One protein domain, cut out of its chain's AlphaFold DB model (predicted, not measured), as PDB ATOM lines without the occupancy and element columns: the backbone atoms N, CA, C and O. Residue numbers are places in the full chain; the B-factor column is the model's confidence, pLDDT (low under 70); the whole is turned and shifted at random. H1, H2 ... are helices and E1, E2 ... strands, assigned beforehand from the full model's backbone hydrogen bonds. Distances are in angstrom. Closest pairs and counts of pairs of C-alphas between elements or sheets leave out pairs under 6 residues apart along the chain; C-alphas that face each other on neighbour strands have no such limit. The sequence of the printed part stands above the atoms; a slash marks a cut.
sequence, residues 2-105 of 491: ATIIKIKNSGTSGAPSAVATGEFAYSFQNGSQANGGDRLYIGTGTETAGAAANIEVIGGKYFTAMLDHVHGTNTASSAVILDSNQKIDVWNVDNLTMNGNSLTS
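What this domain is: This is residues 2 to 105 of the 491 residues of an uncharacterized protein of Marinovum sp (UniProt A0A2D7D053). With little regular structure, the model is elongated: two small three-stranded sheets, E1 E2 E3 and E4 E5 E6, sit at opposite ends, joined through short helix H1 and a long loop, residues 67 to 90. Both are meanders, each strand the antiparallel neighbour of the one before. Named elements, mostly strand, hold 38 of 104 printed residues. The whole is only just loose, close to extended: radius of gyration of the C-alphas 19.1 A, spans 61 by 33 by 26 A.

How they stand to each other: E2, residues 40 to 48, forms hairpins with E3, residues 51 to 59 (N 42 to O 56, 2.9 A), and E1, residues 24 to 26 (N 25 to O 41, 2.9 A). H1, residues 61 to 66, is only just not on this sheet, with 4 pairs of C-alphas within 10 A; 1 of its 2 O i to N i+4 pairs is within hydrogen-bond range. E5, residues 96 to 99, forms hairpins with E4, residues 91 to 93 (N 93 to O 96, 2.9 A), and E6, residues 102 to 105 (N 97 to O 104, 2.9 A).

Where its parts are: E2 runs 21.3 A from C-alpha 40 (141.837, 115.034, 138.872); E3 runs 20.0 A. E6 ends at C-alpha 105 (164.166, 91.187, 165.094).

The domain as a whole: The printed part has no cut. Links E1 to E2 and H1 to E4 are long. Residues 2, 68 to 74 and 76 to 77 have pLDDT under 70.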
ATOM      1  N   ALA A   2     138.975 137.442 146.333       52.09
ATOM      2  CA  ALA A   2     139.308 136.046 146.068       52.09
ATOM      3  C   ALA A   2     138.694 135.682 144.712       52.09
ATOM      4  O   ALA A   2     137.477 135.763 144.551       52.09
ATOM      5  N   THR A   3     139.523 135.346 143.727       75.06
ATOM      6  CA  THR A   3     139.051 134.800 142.452       75.06
ATOM      7  C   THR A   3     138.680 133.337 142.678       75.06
ATOM      8  O   THR A   3     139.526 132.546 143.088       75.06
ATOM      9  N   ILE A   4     137.419 132.971 142.442       80.50
ATOM     10  CA  ILE A   4     136.951 131.582 142.523       80.50
ATOM     11  C   ILE A   4     137.166 130.933 141.156       80.50
ATOM     12  O   ILE A   4     136.533 131.335 140.181       80.50
ATOM     13  N   ILE A   5     138.032 129.922 141.088       83.44
ATOM     14  CA  ILE A   5     138.238 129.109 139.884       83.44
ATOM     15  C   ILE A   5     137.365 127.855 139.999       83.44
ATOM     16  O   ILE A   5     137.475 127.106 140.968       83.44
ATOM     17  N   LYS A   6     136.486 127.628 139.015       82.88
ATOM     18  CA  LYS A   6     135.724 126.380 138.857       82.88
ATOM     19  C   LYS A   6     136.322 125.577 137.709       82.88
ATOM     20  O   LYS A   6     136.603 126.139 136.658       82.88
ATOM     21  N   ILE A   7     136.482 124.277 137.925       90.06
ATOM     22  CA  ILE A   7     136.998 123.331 136.933       90.06
ATOM     23  C   ILE A   7     135.862 122.453 136.397       90.06
ATOM     24  O   ILE A   7     134.794 122.359 137.019       90.06
ATOM     25  N   LYS A   8     136.079 121.802 135.251       89.50
ATOM     26  CA  LYS A   8     135.093 120.894 134.654       89.50
ATOM     27  C   LYS A   8     134.872 119.680 135.562       89.50
ATOM     28  O   LYS A   8     135.747 119.301 136.335       89.50
ATOM     29  N   ASN A   9     133.700 119.060 135.511       87.50
ATOM     30  CA  ASN A   9     133.418 117.866 136.307       87.50
ATOM     31  C   ASN A   9     132.534 116.872 135.547       87.50
ATOM     32  O   ASN A   9     131.770 117.275 134.673       87.50
ATOM     33  N   SER A  10     132.681 115.577 135.840       84.81
ATOM     34  CA  SER A  10     132.099 114.475 135.048       84.81
ATOM     35  C   SER A  10     130.999 113.674 135.751       84.81
ATOM     36  O   SER A  10     130.531 112.661 135.220       84.81
ATOM     37  N   GLY A  11     130.511 114.110 136.914       80.38
ATOM     38  CA  GLY A  11     129.359 113.432 137.500       80.38
ATOM     39  C   GLY A  11     129.681 112.071 138.107       80.38
ATOM     40  O   GLY A  11     130.744 111.822 138.675       80.38
ATOM     41  N   THR A  12     128.724 111.172 137.898       77.81
ATOM     42  CA  THR A  12     128.798 109.728 138.139       77.81
ATOM     43  C   THR A  12     129.387 108.946 136.955       77.81
ATOM     44  O   THR A  12     129.390 107.719 137.001       77.81
ATOM     45  N   SER A  13     129.873 109.617 135.902       79.88
ATOM     46  CA  SER A  13     130.287 108.982 134.634       79.88
ATOM     47  C   SER A  13     131.774 108.608 134.567       79.88
ATOM     48  O   SER A  13     132.258 108.244 133.500       79.88
ATOM     49  N   GLY A  14     132.516 108.698 135.673       86.56
ATOM     50  CA  GLY A  14     133.934 108.342 135.696       86.56
ATOM     51  C   GLY A  14     134.821 109.401 135.062       86.56
ATOM     52  O   GLY A  14     134.711 110.577 135.416       86.56
ATOM     53  N   ALA A  15     135.718 109.004 134.159       87.50
ATOM     54  CA  ALA A  15     136.581 109.938 133.436       87.50
ATOM     55  C   ALA A  15     135.754 110.934 132.589       87.50
ATOM     56  O   ALA A  15     134.729 110.558 132.017       87.50
ATOM     57  N   PRO A  16     136.157 112.214 132.498       88.81
ATOM     58  CA  PRO A  16     135.484 113.180 131.634       88.81
ATOM     59  C   PRO A  16     135.621 112.779 130.159       88.81
ATOM     60  O   PRO A  16     136.668 112.304 129.736       88.81
ATOM     61  N   SER A  17     134.572 112.999 129.365       87.25
ATOM     62  CA  SER A  17     134.549 112.643 127.939       87.25
ATOM     63  C   SER A  17     135.196 113.689 127.019       87.25
ATOM     64  O   SER A  17     135.520 113.365 125.882       87.25
ATOM     65  N   ALA A  18     135.378 114.932 127.487       87.12
ATOM     66  CA  ALA A  18     136.071 116.001 126.760       87.12
ATOM     67  C   ALA A  18     136.554 117.118 127.705       87.12
ATOM     68  O   ALA A  18     135.765 117.694 128.462       87.12
ATOM     69  N   VAL A  19     137.835 117.481 127.625       90.06
ATOM     70  CA  VAL A  19     138.493 118.552 128.404       90.06
ATOM     71  C   VAL A  19     139.387 119.345 127.446       90.06
ATOM     72  O   VAL A  19     140.030 118.716 126.615       90.06
ATOM     73  N   ALA A  20     139.402 120.679 127.497       91.62
ATOM     74  CA  ALA A  20     140.253 121.510 126.630       91.62
ATOM     75  C   ALA A  20     141.741 121.419 127.031       91.62
ATOM     76  O   ALA A  20     142.064 120.996 128.144       91.62
ATOM     77  N   THR A  21     142.669 121.811 126.155       91.88
ATOM     78  CA  THR A  21     144.103 121.715 126.467       91.88
ATOM     79  C   THR A  21     144.467 122.709 127.577       91.88
ATOM     80  O   THR A  21     144.237 123.909 127.459       91.88
ATOM     81  N   GLY A  22     145.029 122.211 128.683       89.31
ATOM     82  CA  GLY A  22     145.322 122.983 129.896       89.31
ATOM     83  C   GLY A  22     144.131 123.177 130.848       89.31
ATOM     84  O   GLY A  22     144.309 123.731 131.932       89.31
ATOM     85  N   GLU A  23     142.928 122.714 130.489       92.88
ATOM     86  CA  GLU A  23     141.752 122.744 131.366       92.88
ATOM     87  C   GLU A  23     141.823 121.594 132.385       92.88
ATOM     88  O   GLU A  23     142.095 120.447 132.030       92.88
ATOM     89  N   PHE A  24     141.549 121.890 133.659       93.31
ATOM     90  CA  PHE A  24     141.393 120.871 134.699       93.31
ATOM     91  C   PHE A  24     139.968 120.304 134.717       93.31
ATOM     92  O   PHE A  24     138.988 121.035 134.530       93.31
ATOM     93  N   ALA A  25     139.842 119.018 135.043       92.88
ATOM     94  CA  ALA A  25     138.560 118.369 135.289       92.88
ATOM     95  C   ALA A  25     138.617 117.420 136.494       92.88
ATOM     96  O   ALA A  25     139.620 116.750 136.699       92.88
ATOM     97  N   TYR A  26     137.549 117.319 137.284       92.25
ATOM     98  CA  TYR A  26     137.480 116.394 138.422       92.25
ATOM     99  C   TYR A  26     136.270 115.459 138.338       92.25
ATOM    100  O   TYR A  26     135.145 115.906 138.107       92.25
ATOM    101  N   SER A  27     136.490 114.163 138.567       92.06
ATOM    102  CA  SER A  27     135.410 113.180 138.691       92.06
ATOM    103  C   SER A  27     135.026 112.975 140.149       92.06
ATOM    104  O   SER A  27     135.870 112.615 140.962       92.06
ATOM    105  N   PHE A  28     133.747 113.155 140.475       88.06
ATOM    106  CA  PHE A  28     133.206 112.912 141.817       88.06
ATOM    107  C   PHE A  28     132.436 111.588 141.932       88.06
ATOM    108  O   PHE A  28     131.743 111.354 142.922       88.06
ATOM    109  N   GLN A  29     132.550 110.700 140.938       91.38
ATOM    110  CA  GLN A  29     132.163 109.302 141.107       91.38
ATOM    111  C   GLN A  29     133.090 108.665 142.154       91.38
ATOM    112  O   GLN A  29     134.292 108.905 142.107       91.38
ATOM    113  N   ASN A  30     132.562 107.836 143.060       88.44
ATOM    114  CA  ASN A  30     133.398 107.102 144.016       88.44
ATOM    115  C   ASN A  30     134.447 106.269 143.264       88.44
ATOM    116  O   ASN A  30     134.088 105.453 142.408       88.44
ATOM    117  N   GLY A  31     135.725 106.501 143.543       86.06
ATOM    118  CA  GLY A  31     136.823 105.934 142.768       86.06
ATOM    119  C   GLY A  31     137.006 104.433 142.977       86.06
ATOM    120  O   GLY A  31     137.132 103.947 144.094       86.06
ATOM    121  N   SER A  32     137.098 103.695 141.876       85.62
ATOM    122  CA  SER A  32     137.667 102.352 141.809       85.62
ATOM    123  C   SER A  32     138.859 102.352 140.854       85.62
ATOM    124  O   SER A  32     139.103 103.319 140.117       85.62
ATOM    125  N   GLN A  33     139.601 101.247 140.830       83.00
ATOM    126  CA  GLN A  33     140.736 101.102 139.920       83.00
ATOM    127  C   GLN A  33     140.326 101.240 138.446       83.00
ATOM    128  O   GLN A  33     141.099 101.776 137.661       83.00
ATOM    129  N   ALA A  34     139.093 100.863 138.093       85.06
ATOM    130  CA  ALA A  34     138.631 100.803 136.708       85.06
ATOM    131  C   ALA A  34     137.747 101.980 136.260       85.06
ATOM    132  O   ALA A  34     137.578 102.177 135.061       85.06
ATOM    133  N   ASN A  35     137.144 102.747 137.176       88.69
ATOM    134  CA  ASN A  35     136.043 103.649 136.804       88.69
ATOM    135  C   ASN A  35     136.426 105.123 136.595       88.69
ATOM    136  O   ASN A  35     135.568 105.913 136.235       88.69
ATOM    137  N   GLY A  36     137.670 105.539 136.837       87.94
ATOM    138  CA  GLY A  36     138.053 106.949 136.680       87.94
ATOM    139  C   GLY A  36     137.461 107.917 137.728       87.94
ATOM    140  O   GLY A  36     137.685 109.124 137.638       87.94
ATOM    141  N   GLY A  37     136.730 107.423 138.730       91.31
ATOM    142  CA  GLY A  37     136.188 108.218 139.833       91.31
ATOM    143  C   GLY A  37     137.264 108.753 140.783       91.31
ATOM    144  O   GLY A  37     138.369 108.210 140.822       91.31
ATOM    145  N   ASP A  38     136.941 109.813 141.528       92.44
ATOM    146  CA  ASP A  38     137.794 110.506 142.509       92.44
ATOM    147  C   ASP A  38     139.164 110.984 141.976       92.44
ATOM    148  O   ASP A  38     140.127 111.149 142.726       92.44
ATOM    149  N   ARG A  39     139.271 111.223 140.665       92.94
ATOM    150  CA  ARG A  39     140.509 111.625 139.977       92.94
ATOM    151  C   ARG A  39     140.435 113.065 139.461       92.94
ATOM    152  O   ARG A  39     139.386 113.518 138.999       92.94
ATOM    153  N   LEU A  40     141.571 113.755 139.523       93.25
ATOM    154  CA  LEU A  40     141.837 115.034 138.872       93.25
ATOM    155  C   LEU A  40     142.515 114.768 137.525       93.25
ATOM    156  O   LEU A  40     143.493 114.023 137.449       93.25
ATOM    157  N   TYR A  41     141.999 115.409 136.491       93.50
ATOM    158  CA  TYR A  41     142.424 115.288 135.109       93.50
ATOM    159  C   TYR A  41     142.869 116.643 134.559       93.50
ATOM    160  O   TYR A  41     142.405 117.686 135.029       93.50
ATOM    161  N   ILE A  42     143.701 116.624 133.521       94.62
ATOM    162  CA  ILE A  42     144.034 117.784 132.691       94.62
ATOM    163  C   ILE A  42     143.989 117.388 131.212       94.62
ATOM    164  O   ILE A  42     144.389 116.281 130.849       94.62
ATOM    165  N   GLY A  43     143.477 118.270 130.354       93.25
ATOM    166  CA  GLY A  43     143.584 118.078 128.908       93.25
ATOM    167  C   GLY A  43     145.002 118.378 128.419       93.25
ATOM    168  O   GLY A  43     145.551 119.438 128.724       93.25
ATOM    169  N   THR A  44     145.601 117.472 127.649       92.81
ATOM    170  CA  THR A  44     146.952 117.628 127.082       92.81
ATOM    171  C   THR A  44     146.972 117.323 125.581       92.81
ATOM    172  O   THR A  44     146.068 116.702 125.017       92.81
ATOM    173  N   GLY A  45     148.022 117.779 124.897       91.38
ATOM    174  CA  GLY A  45     148.164 117.619 123.449       91.38
ATOM    175  C   GLY A  45     147.385 118.658 122.637       91.38
ATOM    176  O   GLY A  45     146.961 119.693 123.150       91.38
ATOM    177  N   THR A  46     147.250 118.412 121.335       89.88
ATOM    178  CA  THR A  46     146.609 119.344 120.395       89.88
ATOM    179  C   THR A  46     145.110 119.456 120.655       89.88
ATOM    180  O   THR A  46     144.420 118.440 120.695       89.88
ATOM    181  N   GLU A  47     144.597 120.680 120.777       90.88
ATOM    182  CA  GLU A  47     143.163 120.929 120.943       90.88
ATOM    183  C   GLU A  47     142.452 120.965 119.587       90.88
ATOM    184  O   GLU A  47     142.842 121.712 118.690       90.88
ATOM    185  N   THR A  48     141.388 120.178 119.433       89.00
ATOM    186  CA  THR A  48     140.499 120.219 118.265       89.00
ATOM    187  C   THR A  48     139.068 120.428 118.739       89.00
ATOM    188  O   THR A  48     138.552 119.649 119.534       89.00
ATOM    189  N   ALA A  49     138.418 121.489 118.253       88.00
ATOM    190  CA  ALA A  49     137.033 121.830 118.594       88.00
ATOM    191  C   ALA A  49     136.743 121.903 120.115       88.00
ATOM    192  O   ALA A  49     135.677 121.492 120.567       88.00
ATOM    193  N   GLY A  50     137.682 122.434 120.909       84.06
ATOM    194  CA  GLY A  50     137.511 122.584 122.359       84.06
ATOM    195  C   GLY A  50     137.758 121.311 123.177       84.06
ATOM    196  O   GLY A  50     137.452 121.290 124.369       84.06
ATOM    197  N   ALA A  51     138.290 120.249 122.561       89.19
ATOM    198  CA  ALA A  51     138.703 119.021 123.231       89.19
ATOM    199  C   ALA A  51     140.187 118.729 122.962       89.19
ATOM    200  O   ALA A  51     140.652 118.785 121.822       89.19
ATOM    201  N   ALA A  52     140.926 118.422 124.020       92.12
ATOM    202  CA  ALA A  52     142.311 117.995 123.972       92.12
ATOM    203  C   ALA A  52     142.434 116.595 123.353       92.12
ATOM    204  O   ALA A  52     141.525 115.770 123.467       92.12
ATOM    205  N   ALA A  53     143.580 116.318 122.730       91.56
ATOM    206  CA  ALA A  53     143.878 115.005 122.163       91.56
ATOM    207  C   ALA A  53     143.951 113.905 123.235       91.56
ATOM    208  O   ALA A  53     143.540 112.776 122.976       91.56
ATOM    209  N   ASN A  54     144.447 114.242 124.430       92.44
ATOM    210  CA  ASN A  54     144.564 113.328 125.559       92.44
ATOM    211  C   ASN A  54     143.929 113.936 126.816       92.44
ATOM    212  O   ASN A  54     143.971 115.147 127.036       92.44
ATOM    213  N   ILE A  55     143.380 113.075 127.669       91.81
ATOM    214  CA  ILE A  55     142.924 113.428 129.014       91.81
ATOM    215  C   ILE A  55     143.801 112.644 129.984       91.81
ATOM    216  O   ILE A  55     143.670 111.427 130.109       91.81
ATOM    217  N   GLU A  56     144.712 113.342 130.652       92.75
ATOM    218  CA  GLU A  56     145.666 112.729 131.570       92.75
ATOM    219  C   GLU A  56     145.187 112.850 133.009       92.75
ATOM    220  O   GLU A  56     144.647 113.875 133.422       92.75
ATOM    221  N   VAL A  57     145.399 111.793 133.784       92.06
ATOM    222  CA  VAL A  57     145.157 111.780 135.225       92.06
ATOM    223  C   VAL A  57     146.390 112.337 135.928       92.06
ATOM    224  O   VAL A  57     147.485 111.822 135.739       92.06
ATOM    225  N   ILE A  58     146.210 113.344 136.779       90.50
ATOM    226  CA  ILE A  58     147.315 114.058 137.445       90.50
ATOM    227  C   ILE A  58     147.197 114.094 138.973       90.50
ATOM    228  O   ILE A  58     148.040 114.673 139.652       90.50
ATOM    229  N   GLY A  59     146.144 113.505 139.537       89.94
ATOM    230  CA  GLY A  59     145.938 113.445 140.981       89.94
ATOM    231  C   GLY A  59     144.496 113.114 141.338       89.94
ATOM    232  O   GLY A  59     143.801 112.424 140.592       89.94
ATOM    233  N   GLY A  60     144.031 113.633 142.472       89.44
ATOM    234  CA  GLY A  60     142.670 113.449 142.976       89.44
ATOM    235  C   GLY A  60     142.606 112.578 144.228       89.44
ATOM    236  O   GLY A  60     143.567 111.882 144.568       89.44
ATOM    237  N   LYS A  61     141.450 112.634 144.904       86.69
ATOM    238  CA  LYS A  61     141.187 111.944 146.173       86.69
ATOM    239  C   LYS A  61     141.533 110.457 146.106       86.69
ATOM    240  O   LYS A  61     142.024 109.920 147.088       86.69
ATOM    241  N   TYR A  62     141.321 109.813 144.959       85.19
ATOM    242  CA  TYR A  62     141.616 108.400 144.749       85.19
ATOM    243  C   TYR A  62     143.068 108.047 145.094       85.19
ATOM    244  O   TYR A  62     143.296 107.105 145.842       85.19
ATOM    245  N   PHE A  63     144.048 108.821 144.614       84.69
ATOM    246  CA  PHE A  63     145.464 108.566 144.905       84.69
ATOM    247  C   PHE A  63     145.873 109.096 146.273       84.69
ATOM    248  O   PHE A  63     146.631 108.443 146.979       84.69
ATOM    249  N   THR A  64     145.366 110.263 146.681       82.44
ATOM    250  CA  THR A  64     145.743 110.840 147.980       82.44
ATOM    251  C   THR A  64     145.179 110.043 149.153       82.44
ATOM    252  O   THR A  64     145.797 110.022 150.205       82.44
ATOM    253  N   ALA A  65     144.050 109.350 148.974       80.62
ATOM    254  CA  ALA A  65     143.523 108.407 149.958       80.62
ATOM    255  C   ALA A  65     144.352 107.114 150.039       80.62
ATOM    256  O   ALA A  65     144.363 106.479 151.083       80.62
ATOM    257  N   MET A  66     145.074 106.735 148.978       80.06
ATOM    258  CA  MET A  66     146.034 105.622 149.040       80.06
ATOM    259  C   MET A  66     147.327 106.008 149.765       80.06
ATOM    260  O   MET A  66     148.040 105.125 150.227       80.06
ATOM    261  N   LEU A  67     147.642 107.303 149.846       75.25
ATOM    262  CA  LEU A  67     148.773 107.831 150.616       75.25
ATOM    263  C   LEU A  67     148.427 108.053 152.098       75.25
ATOM    264  O   LEU A  67     149.321 108.345 152.893       75.25
ATOM    265  N   ASP A  68     147.144 107.967 152.466       69.69
ATOM    266  CA  ASP A  68     146.681 108.154 153.837       69.69
ATOM    267  C   ASP A  68     146.898 106.867 154.637       69.69
ATOM    268  O   ASP A  68     146.172 105.882 154.496       69.69
ATOM    269  N   HIS A  69     147.937 106.870 155.467       67.50
ATOM    270  CA  HIS A  69     148.241 105.773 156.370       67.50
ATOM    271  C   HIS A  69     147.870 106.169 157.800       67.50
ATOM    272  O   HIS A  69     148.462 107.084 158.378       67.50
ATOM    273  N   VAL A  70     146.967 105.416 158.435       66.62
ATOM    274  CA  VAL A  70     146.895 105.412 159.901       66.62
ATOM    275  C   VAL A  70     148.188 104.776 160.413       66.62
ATOM    276  O   VAL A  70     148.423 103.581 160.205       66.62
ATOM    277  N   HIS A  71     149.037 105.587 161.052       65.44
ATOM    278  CA  HIS A  71     150.346 105.177 161.570       65.44
ATOM    279  C   HIS A  71     150.259 103.835 162.322       65.44
ATOM    280  O   HIS A  71     149.480 103.699 163.264       65.44
ATOM    281  N   GLY A  72     151.063 102.852 161.905       62.34
ATOM    282  CA  GLY A  72     151.183 101.553 162.581       62.34
ATOM    283  C   GLY A  72     150.091 100.521 162.271       62.34
ATOM    284  O   GLY A  72     150.053  99.487 162.930       62.34
ATOM    285  N   THR A  73     149.213 100.753 161.288       63.97
ATOM    286  CA  THR A  73     148.163  99.787 160.910       63.97
ATOM    287  C   THR A  73     148.238  99.397 159.436       63.97
ATOM    288  O   THR A  73     148.525 100.221 158.569       63.97
ATOM    289  N   ASN A  74     147.938  98.133 159.132       63.94
ATOM    290  CA  ASN A  74     147.772  97.681 157.752       63.94
ATOM    291  C   ASN A  74     146.426  98.184 157.200       63.94
ATOM    292  O   ASN A  74     145.389  97.542 157.376       63.94
ATOM    293  N   THR A  75     146.432  99.354 156.560       71.81
ATOM    294  CA  THR A  75     145.237  99.925 155.924       71.81
ATOM    295  C   THR A  75     145.068  99.333 154.523       71.81
ATOM    296  O   THR A  75     145.900  99.547 153.638       71.81
ATOM    297  N   ALA A  76     143.988  98.573 154.310       68.88
ATOM    298  CA  ALA A  76     143.707  97.932 153.026       68.88
ATOM    299  C   ALA A  76     143.667  98.956 151.876       68.88
ATOM    300  O   ALA A  76     143.060 100.015 152.002       68.88
ATOM    301  N   SER A  77     144.251  98.601 150.728       69.00
ATOM    302  CA  SER A  77     144.333  99.455 149.525       69.00
ATOM    303  C   SER A  77     145.182 100.731 149.664       69.00
ATOM    304  O   SER A  77     144.973 101.674 148.903       69.00
ATOM    305  N   SER A  78     146.153 100.758 150.582       76.75
ATOM    306  CA  SER A  78     147.140 101.849 150.682       76.75
ATOM    307  C   SER A  78     148.372 101.596 149.807       76.75
ATOM    308  O   SER A  78     148.715 100.447 149.519       76.75
ATOM    309  N   ALA A  79     149.043 102.663 149.376       78.12
ATOM    310  CA  ALA A  79     150.195 102.604 148.487       78.12
ATOM    311  C   ALA A  79     151.500 102.319 149.241       78.12
ATOM    312  O   ALA A  79     151.731 102.810 150.340       78.12
ATOM    313  N   VAL A  80     152.394 101.578 148.592       82.62
ATOM    314  CA  VAL A  80     153.809 101.503 148.956       82.62
ATOM    315  C   VAL A  80     154.591 102.265 147.894       82.62
ATOM    316  O   VAL A  80     154.451 101.974 146.706       82.62
ATOM    317  N   ILE A  81     155.384 103.255 148.301       80.38
ATOM    318  CA  ILE A  81     156.179 104.066 147.373       80.38
ATOM    319  C   ILE A  81     157.540 103.392 147.185       80.38
ATOM    320  O   ILE A  81     158.281 103.209 148.148       80.38
ATOM    321  N   LEU A  82     157.851 103.025 145.944       83.81
ATOM    322  CA  LEU A  82     159.107 102.383 145.556       83.81
ATOM    323  C   LEU A  82     160.010 103.369 144.804       83.81
ATOM    324  O   LEU A  82     159.519 104.324 144.196       83.81
ATOM    325  N   ASP A  83     161.321 103.120 144.806       84.19
ATOM    326  CA  ASP A  83     162.262 103.829 143.932       84.19
ATOM    327  C   ASP A  83     162.153 103.372 142.455       84.19
ATOM    328  O   ASP A  83     161.364 102.492 142.097       84.19
ATOM    329  N   SER A  84     162.975 103.945 141.567       88.69
ATOM    330  CA  SER A  84     163.004 103.578 140.139       88.69
ATOM    331  C   SER A  84     163.450 102.134 139.862       88.69
ATOM    332  O   SER A  84     163.265 101.650 138.746       88.69
ATOM    333  N   ASN A  85     164.003 101.435 140.856       87.62
ATOM    334  CA  ASN A  85     164.398 100.029 140.797       87.62
ATOM    335  C   ASN A  85     163.384  99.106 141.490       87.62
ATOM    336  O   ASN A  85     163.682  97.927 141.679       87.62
ATOM    337  N   GLN A  86     162.208  99.627 141.859       91.12
ATOM    338  CA  GLN A  86     161.148  98.906 142.569       91.12
ATOM    339  C   GLN A  86     161.557  98.464 143.987       91.12
ATOM    340  O   GLN A  86     161.071  97.451 144.489       91.12
ATOM    341  N   LYS A  87     162.460  99.207 144.640       88.31
ATOM    342  CA  LYS A  87     162.982  98.894 145.975       88.31
ATOM    343  C   LYS A  87     162.476  99.848 147.046       88.31
ATOM    344  O   LYS A  87     162.054 100.971 146.773       88.31
ATOM    345  N   ILE A  88     162.598  99.373 148.281       90.44
ATOM    346  CA  ILE A  88     162.455 100.136 149.517       90.44
ATOM    347  C   ILE A  88     163.777  99.991 150.260       90.44
ATOM    348  O   ILE A  88     164.331  98.894 150.285       90.44
ATOM    349  N   ASP A  89     164.285 101.086 150.822       88.56
ATOM    350  CA  ASP A  89     165.567 101.093 151.538       88.56
ATOM    351  C   ASP A  89     165.507 100.222 152.805       88.56
ATOM    352  O   ASP A  89     166.248  99.249 152.940       88.56
ATOM    353  N   VAL A  90     164.543 100.502 153.691       91.19
ATOM    354  CA  VAL A  90     164.287  99.732 154.917       91.19
ATOM    355  C   VAL A  90     162.792  99.500 155.070       91.19
ATOM    356  O   VAL A  90     162.002 100.442 154.998       91.19
ATOM    357  N   TRP A  91     162.401  98.252 155.322       91.75
ATOM    358  CA  TRP A  91     161.011  97.902 155.598       91.75
ATOM    359  C   TRP A  91     160.871  97.359 157.020       91.75
ATOM    360  O   TRP A  91     161.374  96.277 157.328       91.75
ATOM    361  N   ASN A  92     160.184  98.120 157.875       89.06
ATOM    362  CA  ASN A  92     159.907  97.763 159.267       89.06
ATOM    363  C   ASN A  92     158.438  97.354 159.420       89.06
ATOM    364  O   ASN A  92     157.543  98.138 159.096       89.06
ATOM    365  N   VAL A  93     158.192  96.144 159.921       89.12
ATOM    366  CA  VAL A  93     156.852  95.627 160.238       89.12
ATOM    367  C   VAL A  93     156.881  95.101 161.653       89.12
ATOM    368  O   VAL A  93     157.520  94.083 161.907       89.12
ATOM    369  N   ASP A  94     156.164  95.778 162.548       89.75
ATOM    370  CA  ASP A  94     156.209  95.464 163.977       89.75
ATOM    371  C   ASP A  94     157.679  95.408 164.456       89.75
ATOM    372  O   ASP A  94     158.457  96.305 164.117       89.75
ATOM    373  N   ASN A  95     158.083  94.348 165.157       94.44
ATOM    374  CA  ASN A  95     159.461  94.127 165.596       94.44
ATOM    375  C   ASN A  95     160.387  93.500 164.531       94.44
ATOM    376  O   ASN A  95     161.455  93.011 164.884       94.44
ATOM    377  N   LEU A  96     160.010  93.457 163.249       96.25
ATOM    378  CA  LEU A  96     160.841  92.904 162.171       96.25
ATOM    379  C   LEU A  96     161.382  93.998 161.245       96.25
ATOM    380  O   LEU A  96     160.642  94.873 160.794       96.25
ATOM    381  N   THR A  97     162.654  93.877 160.871       95.50
ATOM    382  CA  THR A  97     163.331  94.752 159.905       95.50
ATOM    383  C   THR A  97     163.885  93.935 158.740       95.50
ATOM    384  O   THR A  97     164.650  92.992 158.944       95.50
ATOM    385  N   MET A  98     163.536  94.324 157.510       96.19
ATOM    386  CA  MET A  98     164.166  93.845 156.275       96.19
ATOM    387  C   MET A  98     165.086  94.928 155.711       96.19
ATOM    388  O   MET A  98     164.616  95.991 155.298       96.19
ATOM    389  N   ASN A  99     166.393  94.658 155.701       94.69
ATOM    390  CA  ASN A  99     167.411  95.571 155.180       94.69
ATOM    391  C   ASN A  99     168.684  94.802 154.787       94.69
ATOM    392  O   ASN A  99     169.086  93.871 155.481       94.69
ATOM    393  N   GLY A 100     169.340  95.188 153.688       91.00
ATOM    394  CA  GLY A 100     170.686  94.707 153.358       91.00
ATOM    395  C   GLY A 100     170.820  93.180 153.273       91.00
ATOM    396  O   GLY A 100     171.821  92.632 153.723       91.00
ATOM    397  N   ASN A 101     169.814  92.493 152.718       93.00
ATOM    398  CA  ASN A 101     169.697  91.022 152.650       93.00
ATOM    399  C   ASN A 101     169.505  90.307 154.000       93.00
ATOM    400  O   ASN A 101     169.630  89.087 154.064       93.00
ATOM    401  N   SER A 102     169.195  91.045 155.064       94.62
ATOM    402  CA  SER A 102     168.920  90.497 156.391       94.62
ATOM    403  C   SER A 102     167.448  90.671 156.756       94.62
ATOM    404  O   SER A 102     166.842  91.701 156.456       94.62
ATOM    405  N   LEU A 103     166.900  89.666 157.435       95.75
ATOM    406  CA  LEU A 103     165.660  89.757 158.197       95.75
ATOM    407  C   LEU A 103     166.036  89.658 159.678       95.75
ATOM    408  O   LEU A 103     166.613  88.656 160.093       95.75
ATOM    409  N   THR A 104     165.755  90.700 160.456       95.12
ATOM    410  CA  THR A 104     166.177  90.799 161.863       95.12
ATOM    411  C   THR A 104     165.022  91.187 162.775       95.12
ATOM    412  O   THR A 104     164.140  91.932 162.355       95.12
ATOM    413  N   SER A 105     165.063  90.731 164.030       95.94
ATOM    414  CA  SER A 105     164.166  91.187 165.094       95.94
ATOM    415  C   SER A 105     164.763  92.404 165.801       95.94
ATOM    416  O   SER A 105     165.964  92.437 166.075       95.94
TER     417      SER A 105